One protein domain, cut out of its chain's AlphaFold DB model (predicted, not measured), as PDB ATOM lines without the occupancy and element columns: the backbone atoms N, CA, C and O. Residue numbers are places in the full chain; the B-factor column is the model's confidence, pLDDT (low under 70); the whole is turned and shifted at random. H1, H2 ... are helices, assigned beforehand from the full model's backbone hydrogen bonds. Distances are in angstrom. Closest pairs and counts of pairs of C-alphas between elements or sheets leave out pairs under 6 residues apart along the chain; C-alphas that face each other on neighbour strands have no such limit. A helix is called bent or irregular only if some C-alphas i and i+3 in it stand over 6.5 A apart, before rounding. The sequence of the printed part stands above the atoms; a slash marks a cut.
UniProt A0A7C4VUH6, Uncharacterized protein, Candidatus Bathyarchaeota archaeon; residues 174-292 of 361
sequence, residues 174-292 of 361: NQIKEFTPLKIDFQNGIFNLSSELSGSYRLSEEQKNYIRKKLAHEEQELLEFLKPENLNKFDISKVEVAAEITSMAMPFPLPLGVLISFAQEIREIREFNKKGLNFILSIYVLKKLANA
ATOM      1  N   ASN A 174     148.242 197.432 110.248       58.22
ATOM      2  CA  ASN A 174     149.096 196.585 109.424       58.22
ATOM      3  C   ASN A 174     148.990 196.901 107.921       58.22
ATOM      4  O   ASN A 174     150.018 197.033 107.270       58.22
ATOM      5  N   GLN A 175     147.794 197.153 107.385       63.12
ATOM      6  CA  GLN A 175     147.607 197.557 105.985       63.12
ATOM      7  C   GLN A 175     148.195 198.952 105.703       63.12
ATOM      8  O   GLN A 175     148.791 199.174 104.651       63.12
ATOM      9  N   ILE A 176     148.109 199.885 106.661       68.50
ATOM     10  CA  ILE A 176     148.779 201.195 106.552       68.50
ATOM     11  C   ILE A 176     150.307 201.041 106.611       68.50
ATOM     12  O   ILE A 176     151.018 201.715 105.866       68.50
ATOM     13  N   LYS A 177     150.829 200.136 107.451       71.19
ATOM     14  CA  LYS A 177     152.267 199.816 107.474       71.19
ATOM     15  C   LYS A 177     152.738 199.251 106.137       71.19
ATOM     16  O   LYS A 177     153.800 199.653 105.670       71.19
ATOM     17  N   GLU A 178     151.959 198.385 105.496       73.38
ATOM     18  CA  GLU A 178     152.293 197.847 104.171       73.38
ATOM     19  C   GLU A 178     152.338 198.931 103.084       73.38
ATOM     20  O   GLU A 178     153.121 198.823 102.145       73.38
ATOM     21  N   PHE A 179     151.597 200.033 103.247       82.75
ATOM     22  CA  PHE A 179     151.654 201.184 102.340       82.75
ATOM     23  C   PHE A 179     152.918 202.055 102.496       82.75
ATOM     24  O   PHE A 179     153.193 202.903 101.643       82.75
ATOM     25  N   THR A 180     153.727 201.848 103.544       83.06
ATOM     26  CA  THR A 180     154.938 202.647 103.835       83.06
ATOM     27  C   THR A 180     155.838 202.897 102.614       83.06
ATOM     28  O   THR A 180     156.250 204.044 102.431       83.06
ATOM     29  N   PRO A 181     156.122 201.913 101.732       85.81
ATOM     30  CA  PRO A 181     156.988 202.143 100.577       85.81
ATOM     31  C   PRO A 181     156.451 203.176  99.578       85.81
ATOM     32  O   PRO A 181     157.245 203.820  98.890       85.81
ATOM     33  N   LEU A 182     155.128 203.336  99.487       89.00
ATOM     34  CA  LEU A 182     154.439 204.234  98.549       89.00
ATOM     35  C   LEU A 182     154.011 205.557  99.196       89.00
ATOM     36  O   LEU A 182     153.667 206.507  98.490       89.00
ATOM     37  N   LYS A 183     154.074 205.642 100.531       88.94
ATOM     38  CA  LYS A 183     153.686 206.820 101.317       88.94
ATOM     39  C   LYS A 183     154.319 208.106 100.789       88.94
ATOM     40  O   LYS A 183     153.638 209.114 100.644       88.94
ATOM     41  N   ILE A 184     155.605 208.057 100.454       90.56
ATOM     42  CA  ILE A 184     156.355 209.245 100.040       90.56
ATOM     43  C   ILE A 184     155.821 209.872  98.748       90.56
ATOM     44  O   ILE A 184     155.789 211.095  98.618       90.56
ATOM     45  N   ASP A 185     155.345 209.052  97.810       93.62
ATOM     46  CA  ASP A 185     154.785 209.538  96.549       93.62
ATOM     47  C   ASP A 185     153.386 210.104  96.751       93.62
ATOM     48  O   ASP A 185     153.045 211.125  96.152       93.62
ATOM     49  N   PHE A 186     152.612 209.495  97.655       93.31
ATOM     50  CA  PHE A 186     151.334 210.035  98.098       93.31
ATOM     51  C   PHE A 186     151.510 211.429  98.711       93.31
ATOM     52  O   PHE A 186     150.883 212.392  98.271       93.31
ATOM     53  N   GLN A 187     152.423 211.557  99.676       93.00
ATOM     54  CA  GLN A 187     152.751 212.822 100.330       93.00
ATOM     55  C   GLN A 187     153.182 213.880  99.313       93.00
ATOM     56  O   GLN A 187     152.622 214.977  99.271       93.00
ATOM     57  N   ASN A 188     154.159 213.548  98.465       93.81
ATOM     58  CA  ASN A 188     154.692 214.474  97.473       93.81
ATOM     59  C   ASN A 188     153.622 214.930  96.480       93.81
ATOM     60  O   ASN A 188     153.594 216.108  96.140       93.81
ATOM     61  N   GLY A 189     152.715 214.052  96.052       94.88
ATOM     62  CA  GLY A 189     151.627 214.445  95.163       94.88
ATOM     63  C   GLY A 189     150.654 215.444  95.786       94.88
ATOM     64  O   GLY A 189     150.313 216.435  95.141       94.88
ATOM     65  N   ILE A 190     150.278 215.260  97.059       94.88
ATOM     66  CA  ILE A 190     149.439 216.228  97.789       94.88
ATOM     67  C   ILE A 190     150.146 217.585  97.908       94.88
ATOM     68  O   ILE A 190     149.540 218.619  97.622       94.88
ATOM     69  N   PHE A 191     151.427 217.592  98.296       93.00
ATOM     70  CA  PHE A 191     152.200 218.832  98.438       93.00
ATOM     71  C   PHE A 191     152.457 219.529  97.093       93.00
ATOM     72  O   PHE A 191     152.423 220.755  97.016       93.00
ATOM     73  N   ASN A 192     152.678 218.771  96.019       92.94
ATOM     74  CA  ASN A 192     152.839 219.332  94.680       92.94
ATOM     75  C   ASN A 192     151.530 219.975  94.205       92.94
ATOM     76  O   ASN A 192     151.543 221.138  93.802       92.94
ATOM     77  N   LEU A 193     150.395 219.276  94.344       93.75
ATOM     78  CA  LEU A 193     149.081 219.847  94.040       93.75
ATOM     79  C   LEU A 193     148.820 221.123  94.844       93.75
ATOM     80  O   LEU A 193     148.361 222.103  94.269       93.75
ATOM     81  N   SER A 194     149.129 221.159  96.143       92.31
ATOM     82  CA  SER A 194     148.890 222.367  96.943       92.31
ATOM     83  C   SER A 194     149.753 223.547  96.490       92.31
ATOM     84  O   SER A 194     149.266 224.676  96.476       92.31
ATOM     85  N   SER A 195     150.991 223.297  96.052       89.38
ATOM     86  CA  SER A 195     151.887 224.332  95.515       89.38
ATOM     87  C   SER A 195     151.495 224.865  94.131       89.38
ATOM     88  O   SER A 195     151.792 226.018  93.821       89.38
ATOM     89  N   GLU A 196     150.812 224.062  93.308       90.44
ATOM     90  CA  GLU A 196     150.298 224.485  91.996       90.44
ATOM     91  C   GLU A 196     149.113 225.456  92.124       90.44
ATOM     92  O   GLU A 196     148.834 226.245  91.219       90.44
ATOM     93  N   LEU A 197     148.393 225.396  93.245       88.12
ATOM     94  CA  LEU A 197     147.174 226.159  93.459       88.12
ATOM     95  C   LEU A 197     147.481 227.540  94.046       88.12
ATOM     96  O   LEU A 197     148.114 227.693  95.090       88.12
ATOM     97  N   SER A 198     146.973 228.580  93.386       71.00
ATOM     98  CA  SER A 198     147.091 229.967  93.840       71.00
ATOM     99  C   SER A 198     145.767 230.508  94.400       71.00
ATOM    100  O   SER A 198     144.687 230.001  94.111       71.00
ATOM    101  N   GLY A 199     145.857 231.569  95.210       68.06
ATOM    102  CA  GLY A 199     144.740 232.495  95.435       68.06
ATOM    103  C   GLY A 199     143.855 232.313  96.674       68.06
ATOM    104  O   GLY A 199     143.324 233.314  97.143       68.06
ATOM    105  N   SER A 200     143.708 231.118  97.257       80.44
ATOM    106  CA  SER A 200     142.700 230.902  98.314       80.44
ATOM    107  C   SER A 200     143.181 230.055  99.491       80.44
ATOM    108  O   SER A 200     144.056 229.206  99.361       80.44
ATOM    109  N   TYR A 201     142.574 230.288 100.659       87.62
ATOM    110  CA  TYR A 201     142.751 229.437 101.836       87.62
ATOM    111  C   TYR A 201     141.961 228.145 101.738       87.62
ATOM    112  O   TYR A 201     142.242 227.271 102.535       87.62
ATOM    113  N   ARG A 202     140.986 228.037 100.825       90.19
ATOM    114  CA  ARG A 202     140.115 226.876 100.588       90.19
ATOM    115  C   ARG A 202     140.119 226.501  99.114       90.19
ATOM    116  O   ARG A 202     140.260 227.391  98.275       90.19
ATOM    117  N   LEU A 203     139.865 225.234  98.798       91.31
ATOM    118  CA  LEU A 203     139.637 224.833  97.407       91.31
ATOM    119  C   LEU A 203     138.350 225.459  96.845       91.31
ATOM    120  O   LEU A 203     137.250 225.159  97.317       91.31
ATOM    121  N   SER A 204     138.481 226.289  95.809       92.75
ATOM    122  CA  SER A 204     137.353 226.740  94.989       92.75
ATOM    123  C   SER A 204     136.818 225.594  94.123       92.75
ATOM    124  O   SER A 204     137.514 224.608  93.879       92.75
ATOM    125  N   GLU A 205     135.590 225.711  93.610       93.31
ATOM    126  CA  GLU A 205     135.041 224.690  92.701       93.31
ATOM    127  C   GLU A 205     135.862 224.537  91.415       93.31
ATOM    128  O   GLU A 205     136.021 223.427  90.909       93.31
ATOM    129  N   GLU A 206     136.457 225.621  90.913       93.81
ATOM    130  CA  GLU A 206     137.378 225.569  89.773       93.81
ATOM    131  C   GLU A 206     138.629 224.745  90.098       93.81
ATOM    132  O   GLU A 206     139.014 223.878  89.312       93.81
ATOM    133  N   GLN A 207     139.220 224.949  91.280       94.31
ATOM    134  CA  GLN A 207     140.387 224.192  91.737       94.31
ATOM    135  C   GLN A 207     140.044 222.717  91.976       94.31
ATOM    136  O   GLN A 207     140.801 221.841  91.561       94.31
ATOM    137  N   LYS A 208     138.880 222.414  92.568       95.19
ATOM    138  CA  LYS A 208     138.398 221.029  92.706       95.19
ATOM    139  C   LYS A 208     138.228 220.368  91.341       95.19
ATOM    140  O   LYS A 208     138.696 219.254  91.137       95.19
ATOM    141  N   ASN A 209     137.609 221.058  90.382       95.38
ATOM    142  CA  ASN A 209     137.430 220.552  89.022       95.38
ATOM    143  C   ASN A 209     138.760 220.343  88.289       95.38
ATOM    144  O   ASN A 209     138.893 219.367  87.552       95.38
ATOM    145  N   TYR A 210     139.742 221.222  88.499       95.00
ATOM    146  CA  TYR A 210     141.101 221.030  87.998       95.00
ATOM    147  C   TYR A 210     141.733 219.755  88.571       95.00
ATOM    148  O   TYR A 210     142.156 218.901  87.793       95.00
ATOM    149  N   ILE A 211     141.717 219.580  89.899       95.56
ATOM    150  CA  ILE A 211     142.263 218.385  90.562       95.56
ATOM    151  C   ILE A 211     141.579 217.120  90.028       95.56
ATOM    152  O   ILE A 211     142.264 216.188  89.622       95.56
ATOM    153  N   ARG A 212     140.241 217.102  89.947       95.88
ATOM    154  CA  ARG A 212     139.475 215.963  89.405       95.88
ATOM    155  C   ARG A 212     139.909 215.597  87.989       95.88
ATOM    156  O   ARG A 212     140.157 214.430  87.709       95.88
ATOM    157  N   LYS A 213     140.018 216.588  87.096       96.38
ATOM    158  CA  LYS A 213     140.447 216.370  85.705       96.38
ATOM    159  C   LYS A 213     141.877 215.847  85.629       96.38
ATOM    160  O   LYS A 213     142.130 214.932  84.853       96.38
ATOM    161  N   LYS A 214     142.785 216.405  86.434       95.50
ATOM    162  CA  LYS A 214     144.186 215.980  86.500       95.50
ATOM    163  C   LYS A 214     144.305 214.535  86.981       95.50
ATOM    164  O   LYS A 214     144.888 213.723  86.277       95.50
ATOM    165  N   LEU A 215     143.664 214.195  88.101       95.06
ATOM    166  CA  LEU A 215     143.661 212.832  88.636       95.06
ATOM    167  C   LEU A 215     143.043 211.830  87.654       95.06
ATOM    168  O   LEU A 215     143.612 210.766  87.448       95.06
ATOM    169  N   ALA A 216     141.921 212.170  87.013       93.25
ATOM    170  CA  ALA A 216     141.286 211.291  86.030       93.25
ATOM    171  C   ALA A 216     142.171 211.061  84.793       93.25
ATOM    172  O   ALA A 216     142.224 209.952  84.267       93.25
ATOM    173  N   HIS A 217     142.868 212.099  84.329       95.75
ATOM    174  CA  HIS A 217     143.810 211.988  83.219       95.75
ATOM    175  C   HIS A 217     145.023 211.124  83.592       95.75
ATOM    176  O   HIS A 217     145.335 210.176  82.875       95.75
ATOM    177  N   GLU A 218     145.653 211.388  84.738       95.12
ATOM    178  CA  GLU A 218     146.778 210.595  85.247       95.12
ATOM    179  C   GLU A 218     146.370 209.136  85.515       95.12
ATOM    180  O   GLU A 218     147.149 208.220  85.269       95.12
ATOM    181  N   GLU A 219     145.134 208.885  85.961       92.06
ATOM    182  CA  GLU A 219     144.608 207.530  86.167       92.06
ATOM    183  C   GLU A 219     144.453 206.786  84.838       92.06
ATOM    184  O   GLU A 219     144.826 205.620  84.738       92.06
ATOM    185  N   GLN A 220     143.976 207.457  83.787       91.31
ATOM    186  CA  GLN A 220     143.933 206.874  82.444       91.31
ATOM    187  C   GLN A 220     145.337 206.556  81.918       91.31
ATOM    188  O   GLN A 220     145.548 205.480  81.358       91.31
ATOM    189  N   GLU A 221     146.306 207.452  82.120       93.19
ATOM    190  CA  GLU A 221     147.694 207.204  81.723       93.19
ATOM    191  C   GLU A 221     148.336 206.053  82.500       93.19
ATOM    192  O   GLU A 221     149.077 205.258  81.912       93.19
ATOM    193  N   LEU A 222     148.036 205.943  83.798       91.31
ATOM    194  CA  LEU A 222     148.439 204.815  84.627       91.31
ATOM    195  C   LEU A 222     147.865 203.516  84.062       91.31
ATOM    196  O   LEU A 222     148.623 202.592  83.790       91.31
ATOM    197  N   LEU A 223     146.553 203.447  83.836       86.50
ATOM    198  CA  LEU A 223     145.904 202.245  83.306       86.50
ATOM    199  C   LEU A 223     146.441 201.856  81.922       86.50
ATOM    200  O   LEU A 223     146.620 200.672  81.652       86.50
ATOM    201  N   GLU A 224     146.749 202.831  81.064       86.81
ATOM    202  CA  GLU A 224     147.394 202.583  79.772       86.81
ATOM    203  C   GLU A 224     148.803 202.003  79.942       86.81
ATOM    204  O   GLU A 224     149.183 201.064  79.240       86.81
ATOM    205  N   PHE A 225     149.586 202.541  80.881       86.00
ATOM    206  CA  PHE A 225     150.920 202.030  81.188       86.00
ATOM    207  C   PHE A 225     150.866 200.600  81.735       86.00
ATOM    208  O   PHE A 225     151.681 199.766  81.347       86.00
ATOM    209  N   LEU A 226     149.879 200.314  82.588       79.62
ATOM    210  CA  LEU A 226     149.667 199.011  83.213       79.62
ATOM    211  C   LEU A 226     149.113 197.947  82.256       79.62
ATOM    212  O   LEU A 226     148.939 196.806  82.669       79.62
ATOM    213  N   LYS A 227     148.837 198.263  80.986       76.62
ATOM    214  CA  LYS A 227     148.412 197.243  80.022       76.62
ATOM    215  C   LYS A 227     149.497 196.172  79.820       76.62
ATOM    216  O   LYS A 227     150.676 196.530  79.700       76.62
ATOM    217  N   PRO A 228     149.132 194.879  79.702       71.81
ATOM    218  CA  PRO A 228     150.094 193.788  79.532       71.81
ATOM    219  C   PRO A 228     151.102 194.030  78.403       71.81
ATOM    220  O   PRO A 228     152.295 193.782  78.558       71.81
ATOM    221  N   GLU A 229     150.647 194.570  77.271       74.62
ATOM    222  CA  GLU A 229     151.479 194.814  76.089       74.62
ATOM    223  C   GLU A 229     152.579 195.855  76.345       74.62
ATOM    224  O   GLU A 229     153.624 195.840  75.688       74.62
ATOM    225  N   ASN A 230     152.353 196.766  77.293       75.25
ATOM    226  CA  ASN A 230     153.320 197.782  77.691       75.25
ATOM    227  C   ASN A 230     154.271 197.268  78.771       75.25
ATOM    228  O   ASN A 230     155.467 197.534  78.675       75.25
ATOM    229  N   LEU A 231     153.776 196.485  79.728       70.94
ATOM    230  CA  LEU A 231     154.582 195.924  80.816       70.94
ATOM    231  C   LEU A 231     155.533 194.815  80.353       70.94
ATOM    232  O   LEU A 231     156.672 194.759  80.813       70.94
ATOM    233  N   ASN A 232     155.129 194.007  79.367       67.88
ATOM    234  CA  ASN A 232     155.968 192.950  78.781       67.88
ATOM    235  C   ASN A 232     157.303 193.470  78.210       67.88
ATOM    236  O   ASN A 232     158.231 192.693  78.005       67.88
ATOM    237  N   LYS A 233     157.420 194.780  77.947       73.38
ATOM    238  CA  LYS A 233     158.645 195.421  77.438       73.38
ATOM    239  C   LYS A 233     159.730 195.593  78.505       73.38
ATOM    240  O   LYS A 233     160.873 195.853  78.143       73.38
ATOM    241  N   PHE A 234     159.380 195.479  79.786       67.12
ATOM    242  CA  PHE A 234     160.259 195.812  80.912       67.12
ATOM    243  C   PHE A 234     160.720 194.589  81.720       67.12
ATOM    244  O   PHE A 234     161.359 194.766  82.749       67.12
ATOM    245  N   ASP A 235     160.425 193.370  81.248       61.88
ATOM    246  CA  ASP A 235     160.845 192.086  81.847       61.88
ATOM    247  C   ASP A 235     160.573 191.989  83.367       61.88
ATOM    248  O   ASP A 235     161.322 191.363  84.117       61.88
ATOM    249  N   ILE A 236     159.480 192.621  83.816       59.72
ATOM    250  CA  ILE A 236     158.950 192.518  85.182       59.72
ATOM    251  C   ILE A 236     158.626 191.032  85.419       59.72
ATOM    252  O   ILE A 236     157.884 190.424  84.643       59.72
ATOM    253  N   SER A 237     159.284 190.407  86.398       47.38
ATOM    254  CA  SER A 237     159.592 188.973  86.375       47.38
ATOM    255  C   SER A 237     158.379 188.035  86.245       47.38
ATOM    256  O   SER A 237     157.525 187.949  87.116       47.38
ATOM    257  N   LYS A 238     158.379 187.280  85.141       47.19
ATOM    258  CA  LYS A 238     157.907 185.897  84.910       47.19
ATOM    259  C   LYS A 238     156.850 185.277  85.862       47.19
ATOM    260  O   LYS A 238     157.163 184.796  86.942       47.19
ATOM    261  N   VAL A 239     155.677 185.035  85.251       39.69
ATOM    262  CA  VAL A 239     154.761 183.865  85.358       39.69
ATOM    263  C   VAL A 239     153.463 184.023  86.172       39.69
ATOM    264  O   VAL A 239     152.458 183.476  85.724       39.69
ATOM    265  N   GLU A 240     153.384 184.842  87.223       43.38
ATOM    266  CA  GLU A 240     152.098 185.090  87.933       43.38
ATOM    267  C   GLU A 240     151.462 186.449  87.582       43.38
ATOM    268  O   GLU A 240     150.239 186.574  87.505       43.38
ATOM    269  N   VAL A 241     152.283 187.415  87.170       45.31
ATOM    270  CA  VAL A 241     151.910 188.819  86.937       45.31
ATOM    271  C   VAL A 241     150.899 189.014  85.791       45.31
ATOM    272  O   VAL A 241     150.144 189.972  85.794       45.31
ATOM    273  N   ALA A 242     150.779 188.104  84.817       40.84
ATOM    274  CA  ALA A 242     149.809 188.255  83.719       40.84
ATOM    275  C   ALA A 242     148.339 188.124  84.182       40.84
ATOM    276  O   ALA A 242     147.465 188.846  83.695       40.84
ATOM    277  N   ALA A 243     148.061 187.247  85.155       43.12
ATOM    278  CA  ALA A 243     146.749 187.168  85.805       43.12
ATOM    279  C   ALA A 243     146.507 188.384  86.721       43.12
ATOM    280  O   ALA A 243     145.373 188.843  86.856       43.12
ATOM    281  N   GLU A 244     147.583 188.945  87.277       47.12
ATOM    282  CA  GLU A 244     147.566 190.075  88.208       47.12
ATOM    283  C   GLU A 244     147.419 191.435  87.510       47.12
ATOM    284  O   GLU A 244     146.677 192.305  87.949       47.12
ATOM    285  N   ILE A 245     148.017 191.597  86.335       47.41
ATOM    286  CA  ILE A 245     147.810 192.742  85.446       47.41
ATOM    287  C   ILE A 245     146.357 192.757  84.955       47.41
ATOM    288  O   ILE A 245     145.706 193.803  84.910       47.41
ATOM    289  N   THR A 246     145.809 191.576  84.652       44.28
ATOM    290  CA  THR A 246     144.400 191.428  84.271       44.28
ATOM    291  C   THR A 246     143.465 191.721  85.459       44.28
ATOM    292  O   THR A 246     142.399 192.305  85.264       44.28
ATOM    293  N   SER A 247     143.866 191.409  86.702       46.19
ATOM    294  CA  SER A 247     143.133 191.752  87.936       46.19
ATOM    295  C   SER A 247     143.357 193.182  88.445       46.19
ATOM    296  O   SER A 247     142.616 193.641  89.310       46.19
ATOM    297  N   MET A 248     144.317 193.937  87.911       45.75
ATOM    298  CA  MET A 248     144.380 195.386  88.134       45.75
ATOM    299  C   MET A 248     143.344 196.117  87.267       45.75
ATOM    300  O   MET A 248     142.691 197.057  87.730       45.75
ATOM    301  N   ALA A 249     143.093 195.634  86.049       42.53
ATOM    302  CA  ALA A 249     142.011 196.127  85.194       42.53
ATOM    303  C   ALA A 249     140.614 195.580  85.573       42.53
ATOM    304  O   ALA A 249     139.601 196.154  85.179       42.53
ATOM    305  N   MET A 250     140.545 194.489  86.347       39.06
ATOM    306  CA  MET A 250     139.305 193.841  86.804       39.06
ATOM    307  C   MET A 250     139.152 193.899  88.341       39.06
ATOM    308  O   MET A 250     140.089 194.245  89.051       39.06
ATOM    309  N   PRO A 251     137.978 193.630  88.934       41.94
ATOM    310  CA  PRO A 251     137.764 193.760  90.380       41.94
ATOM    311  C   PRO A 251     138.215 192.508  91.157       41.94
ATOM    312  O   PRO A 251     137.553 192.101  92.107       41.94
ATOM    313  N   PHE A 252     139.312 191.860  90.755       42.09
ATOM    314  CA  PHE A 252     139.819 190.687  91.472       42.09
ATOM    315  C   PHE A 252     140.805 191.133  92.565       42.09
ATOM    316  O   PHE A 252     141.740 191.881  92.270       42.09
ATOM    317  N   PRO A 253     140.603 190.727  93.831       50.31
ATOM    318  CA  PRO A 253     141.478 191.123  94.925       50.31
ATOM    319  C   PRO A 253     142.828 190.409  94.801       50.31
ATOM    320  O   PRO A 253     142.901 189.185  94.893       50.31
ATOM    321  N   LEU A 254     143.895 191.180  94.591       57.12
ATOM    322  CA  LEU A 254     145.269 190.697  94.716       57.12
ATOM    323  C   LEU A 254     145.679 190.636  96.192       57.12
ATOM    324  O   LEU A 254     145.257 191.506  96.962       57.12
ATOM    325  N   PRO A 255     146.528 189.673  96.594       63.81
ATOM    326  CA  PRO A 255     147.201 189.741  97.883       63.81
ATOM    327  C   PRO A 255     147.954 191.070  98.025       63.81
ATOM    328  O   PRO A 255     148.662 191.503  97.114       63.81
ATOM    329  N   LEU A 256     147.802 191.712  99.183       66.06
ATOM    330  CA  LEU A 256     148.292 193.066  99.452       66.06
ATOM    331  C   LEU A 256     149.798 193.222  99.190       66.06
ATOM    332  O   LEU A 256     150.216 194.137  98.483       66.06
ATOM    333  N   GLY A 257     150.598 192.281  99.702       66.62
ATOM    334  CA  GLY A 257     152.052 192.293  99.545       66.62
ATOM    335  C   GLY A 257     152.493 192.233  98.083       66.62
ATOM    336  O   GLY A 257     153.423 192.935  97.704       66.62
ATOM    337  N   VAL A 258     151.775 191.482  97.244       68.81
ATOM    338  CA  VAL A 258     152.073 191.377  95.809       68.81
ATOM    339  C   VAL A 258     151.786 192.698  95.099       68.81
ATOM    340  O   VAL A 258     152.616 193.183  94.335       68.81
ATOM    341  N   LEU A 259     150.654 193.335  95.410       74.69
ATOM    342  CA  LEU A 259     150.313 194.653  94.871       74.69
ATOM    343  C   LEU A 259     151.369 195.712  95.233       74.69
ATOM    344  O   LEU A 259     151.726 196.535  94.391       74.69
ATOM    345  N   ILE A 260     151.867 195.696  96.474       80.00
ATOM    346  CA  ILE A 260     152.913 196.618  96.930       80.00
ATOM    347  C   ILE A 260     154.232 196.349  96.205       80.00
ATOM    348  O   ILE A 260     154.813 197.294  95.672       80.00
ATOM    349  N   SER A 261     154.681 195.092  96.130       79.12
ATOM    350  CA  SER A 261     155.913 194.724  95.421       79.12
ATOM    351  C   SER A 261     155.857 195.120  93.947       79.12
ATOM    352  O   SER A 261     156.767 195.776  93.449       79.12
ATOM    353  N   PHE A 262     154.740 194.846  93.277       79.19
ATOM    354  CA  PHE A 262     154.538 195.236  91.887       79.19
ATOM    355  C   PHE A 262     154.561 196.761  91.694       79.19
ATOM    356  O   PHE A 262     155.204 197.279  90.780       79.19
ATOM    357  N   ALA A 263     153.912 197.514  92.589       85.19
ATOM    358  CA  ALA A 263     153.969 198.972  92.559       85.19
ATOM    359  C   ALA A 263     155.397 199.502  92.786       85.19
ATOM    360  O   ALA A 263     155.772 200.509  92.189       85.19
ATOM    361  N   GLN A 264     156.206 198.841  93.619       86.06
ATOM    362  CA  GLN A 264     157.618 199.188  93.796       86.06
ATOM    363  C   GLN A 264     158.428 198.932  92.521       86.06
ATOM    364  O   GLN A 264     159.163 199.821  92.106       86.06
ATOM    365  N   GLU A 265     158.235 197.794  91.855       84.62
ATOM    366  CA  GLU A 265     158.921 197.475  90.595       84.62
ATOM    367  C   GLU A 265     158.580 198.483  89.487       84.62
ATOM    368  O   GLU A 265     159.470 198.992  88.806       84.62
ATOM    369  N   ILE A 266     157.305 198.871  89.351       85.25
ATOM    370  CA  ILE A 266     156.896 199.899  88.378       85.25
ATOM    371  C   ILE A 266     157.583 201.242  88.647       85.25
ATOM    372  O   ILE A 266     157.993 201.927  87.707       85.25
ATOM    373  N   ARG A 267     157.736 201.622  89.920       86.88
ATOM    374  CA  ARG A 267     158.411 202.871  90.312       86.88
ATOM    375  C   ARG A 267     159.891 202.882  89.967       86.88
ATOM    376  O   ARG A 267     160.478 203.958  89.917       86.88
ATOM    377  N   GLU A 268     160.512 201.737  89.717       86.62
ATOM    378  CA  GLU A 268     161.907 201.678  89.274       86.62
ATOM    379  C   GLU A 268     162.040 201.892  87.756       86.62
ATOM    380  O   GLU A 268     163.116 202.240  87.260       86.62
ATOM    381  N   ILE A 269     160.937 201.801  87.003       88.06
ATOM    382  CA  ILE A 269     160.939 201.993  85.552       88.06
ATOM    383  C   ILE A 269     161.139 203.474  85.214       88.06
ATOM    384  O   ILE A 269     160.363 204.364  85.582       88.06
ATOM    385  N   ARG A 270     162.192 203.763  84.446       86.31
ATOM    386  CA  ARG A 270     162.573 205.133  84.079       86.31
ATOM    387  C   ARG A 270     161.488 205.844  83.269       86.31
ATOM    388  O   ARG A 270     161.236 207.027  83.490       86.31
ATOM    389  N   GLU A 271     160.869 205.152  82.320       86.12
ATOM    390  CA  GLU A 271     159.774 205.660  81.493       86.12
ATOM    391  C   GLU A 271     158.551 206.025  82.336       86.12
ATOM    392  O   GLU A 271     157.931 207.054  82.075       86.12
ATOM    393  N   PHE A 272     158.243 205.228  83.363       88.50
ATOM    394  CA  PHE A 272     157.146 205.497  84.289       88.50
ATOM    395  C   PHE A 272     157.411 206.767  85.104       88.50
ATOM    396  O   PHE A 272     156.602 207.696  85.099       88.50
ATOM    397  N   ASN A 273     158.602 206.865  85.703       86.19
ATOM    398  CA  ASN A 273     159.020 208.047  86.459       86.19
ATOM    399  C   ASN A 273     158.998 209.329  85.619       86.19
ATOM    400  O   ASN A 273     158.585 210.378  86.107       86.19
ATOM    401  N   LYS A 274     159.399 209.258  84.341       88.69
ATOM    402  CA  LYS A 274     159.339 210.407  83.420       88.69
ATOM    403  C   LYS A 274     157.919 210.926  83.192       88.69
ATOM    404  O   LYS A 274     157.774 212.107  82.894       88.69
ATOM    405  N   LYS A 275     156.900 210.070  83.312       88.38
ATOM    406  CA  LYS A 275     155.490 210.469  83.206       88.38
ATOM    407  C   LYS A 275     154.926 211.056  84.505       88.38
ATOM    408  O   LYS A 275     153.834 211.602  84.485       88.38
ATOM    409  N   GLY A 276     155.641 210.958  85.629       90.44
ATOM    410  CA  GLY A 276     155.188 211.520  86.906       90.44
ATOM    411  C   GLY A 276     154.020 210.770  87.562       90.44
ATOM    412  O   GLY A 276     153.340 211.330  88.414       90.44
ATOM    413  N   LEU A 277     153.800 209.498  87.216       93.88
ATOM    414  CA  LEU A 277     152.621 208.720  87.629       93.88
ATOM    415  C   LEU A 277     152.723 208.094  89.037       93.88
ATOM    416  O   LEU A 277     151.822 207.377  89.471       93.88
ATOM    417  N   ASN A 278     153.801 208.361  89.781       94.38
ATOM    418  CA  ASN A 278     154.026 207.785  91.113       94.38
ATOM    419  C   ASN A 278     152.909 208.151  92.103       94.38
ATOM    420  O   ASN A 278     152.465 207.313  92.890       94.38
ATOM    421  N   PHE A 279     152.416 209.391  92.036       95.62
ATOM    422  CA  PHE A 279     151.332 209.834  92.903       95.62
ATOM    423  C   PHE A 279     150.037 209.072  92.619       95.62
ATOM    424  O   PHE A 279     149.432 208.514  93.537       95.62
ATOM    425  N   ILE A 280     149.629 208.984  91.353       95.56
ATOM    426  CA  ILE A 280     148.384 208.303  91.000       95.56
ATOM    427  C   ILE A 280     148.465 206.791  91.248       95.56
ATOM    428  O   ILE A 280     147.484 206.197  91.691       95.56
ATOM    429  N   LEU A 281     149.644 206.176  91.087       93.00
ATOM    430  CA  LEU A 281     149.887 204.786  91.484       93.00
ATOM    431  C   LEU A 281     149.680 204.589  92.990       93.00
ATOM    432  O   LEU A 281     149.045 203.622  93.402       93.00
ATOM    433  N   SER A 282     150.151 205.526  93.816       93.31
ATOM    434  CA  SER A 282     149.939 205.469  95.265       93.31
ATOM    435  C   SER A 282     148.448 205.559  95.644       93.31
ATOM    436  O   SER A 282     147.981 204.783  96.481       93.31
ATOM    437  N   ILE A 283     147.673 206.426  94.973       92.12
ATOM    438  CA  ILE A 283     146.212 206.518  95.138       92.12
ATOM    439  C   ILE A 283     145.549 205.213  94.700       92.12
ATOM    440  O   ILE A 283     144.687 204.694  95.404       92.12
ATOM    441  N   TYR A 284     145.950 204.667  93.553       88.06
ATOM    442  CA  TYR A 284     145.413 203.422  93.021       88.06
ATOM    443  C   TYR A 284     145.630 202.251  93.990       88.06
ATOM    444  O   TYR A 284     144.705 201.484  94.261       88.06
ATOM    445  N   VAL A 285     146.826 202.135  94.571       86.25
ATOM    446  CA  VAL A 285     147.102 201.118  95.589       86.25
ATOM    447  C   VAL A 285     146.237 201.354  96.825       86.25
ATOM    448  O   VAL A 285     145.548 200.427  97.237       86.25
ATOM    449  N   LEU A 286     146.157 202.582  97.358       84.50
ATOM    450  CA  LEU A 286     145.262 202.910  98.482       84.50
ATOM    451  C   LEU A 286     143.796 202.555  98.195       84.50
ATOM    452  O   LEU A 286     143.124 202.029  99.079       84.50
ATOM    453  N   LYS A 287     143.301 202.780  96.970       83.50
ATOM    454  CA  LYS A 287     141.952 202.367  96.544       83.50
ATOM    455  C   LYS A 287     141.774 200.858  96.680       83.50
ATOM    456  O   LYS A 287     140.733 200.399  97.141       83.50
ATOM    457  N   LYS A 288     142.769 200.071  96.273       78.25
ATOM    458  CA  LYS A 288     142.725 198.608  96.385       78.25
ATOM    459  C   LYS A 288     142.847 198.150  97.839       78.25
ATOM    460  O   LYS A 288     142.099 197.260  98.220       78.25
ATOM    461  N   LEU A 289     143.681 198.802  98.657       75.62
ATOM    462  CA  LEU A 289     143.753 198.562 100.106       75.62
ATOM    463  C   LEU A 289     142.392 198.816 100.777       75.62
ATOM    464  O   LEU A 289     141.928 197.990 101.555       75.62
ATOM    465  N   ALA A 290     141.734 199.923 100.422       72.19
ATOM    466  CA  ALA A 290     140.428 200.324 100.947       72.19
ATOM    467  C   ALA A 290     139.295 199.342 100.602       72.19
ATOM    468  O   ALA A 290     138.335 199.217 101.354       72.19
ATOM    469  N   ASN A 291     139.396 198.669  99.455       66.69
ATOM    470  CA  ASN A 291     138.388 197.729  98.963       66.69
ATOM    471  C   ASN A 291     138.775 196.256  99.175       66.69
ATOM    472  O   ASN A 291     137.998 195.368  98.821       66.69
ATOM    473  N   ALA A 292     139.964 195.976  99.715       62.06
ATOM    474  CA  ALA A 292     140.345 194.621 100.070       62.06
ATOM    475  C   ALA A 292     139.396 194.133 101.174       62.06
ATOM    476  O   ALA A 292     139.146 194.885 102.122       62.06
TER     477      ALA A 292
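AT A GLANCE: This is residues 174 to 292 of the 361 residues of an uncharacterized protein of Candidatus Bathyarchaeota archaeon (UniProt A0A7C4VUH6). The two longest helices, H2 and H3, make a V that opens away from their link, with H8 set across its mouth and touching both. H6 runs beside H8, H7 makes the turn between them, and H4 and H5 sit past the end of H3. The printed part has 119 residues with eight named helices, H1 to H8 in chain order, and no named strand; the class is all helix, with mostly crossed packing. It is compact, with a radius of gyration of the C-alphas of 15.3 A, but elongated, spanning 51 by 32 by 24 A.

HOW THE PARTS SIT: H3, residues 205 to 225, touches H8, residues 278 to 291, about perpendicular at 89 degrees; the closest C-alphas, of Glu 219 and Ile 280, are 6.2 A apart. H2, residues 180 to 196, touches H8 at a steep tilt of 59 degrees, with C-alphas of Asp 185 and Phe 279 closest at 5.0 A. H6, residues 256 to 268, touches H8 at a shallow tilt of 7 degrees, opposite ways, closest at the C-alphas of Arg 267 and Asn 278, 6.6 A. H1, residues 174 to 178, touches H6, with C-alphas of Glu 178 and Gly 257 closest at 7.2 A. H4, residues 228 to 234, and H5, residues 241 to 249, only just touch, with 3 pairs of C-alphas within 8 A; the closest, of Pro 228 and Ile 245, are 6.4 A apart. H7, residues 270 to 275, touches no helix. Every O i to N i+4 pair is within hydrogen-bond range in H1, H3, H5, H6, H7 and H8, but 11 of 13 in H2 and 1 of 3 in H4, where 3 of 4 O i to N i+3 pairs are.

IN THESE COORDINATES: H3 measures 30.0 A, from C-alpha 205 at (135.041, 224.690, 92.701) to C-alpha 225 at (150.920, 202.030, 81.188). H2 measures 25.3 A and is irregular: C-alphas 181 and 184 are 7.2 A apart. H8, 20.2 A, ends with C-alpha 291 at (138.388, 197.729, 98.963).

THE WHOLE: The C-alphas of Gly 199 and Val 239 are the two farthest apart, 50.7 A. The printed part has no cut, and no link is long. Mean pLDDT of the printed part is 78.5; 32 residues are under 70, among them 234 to 258.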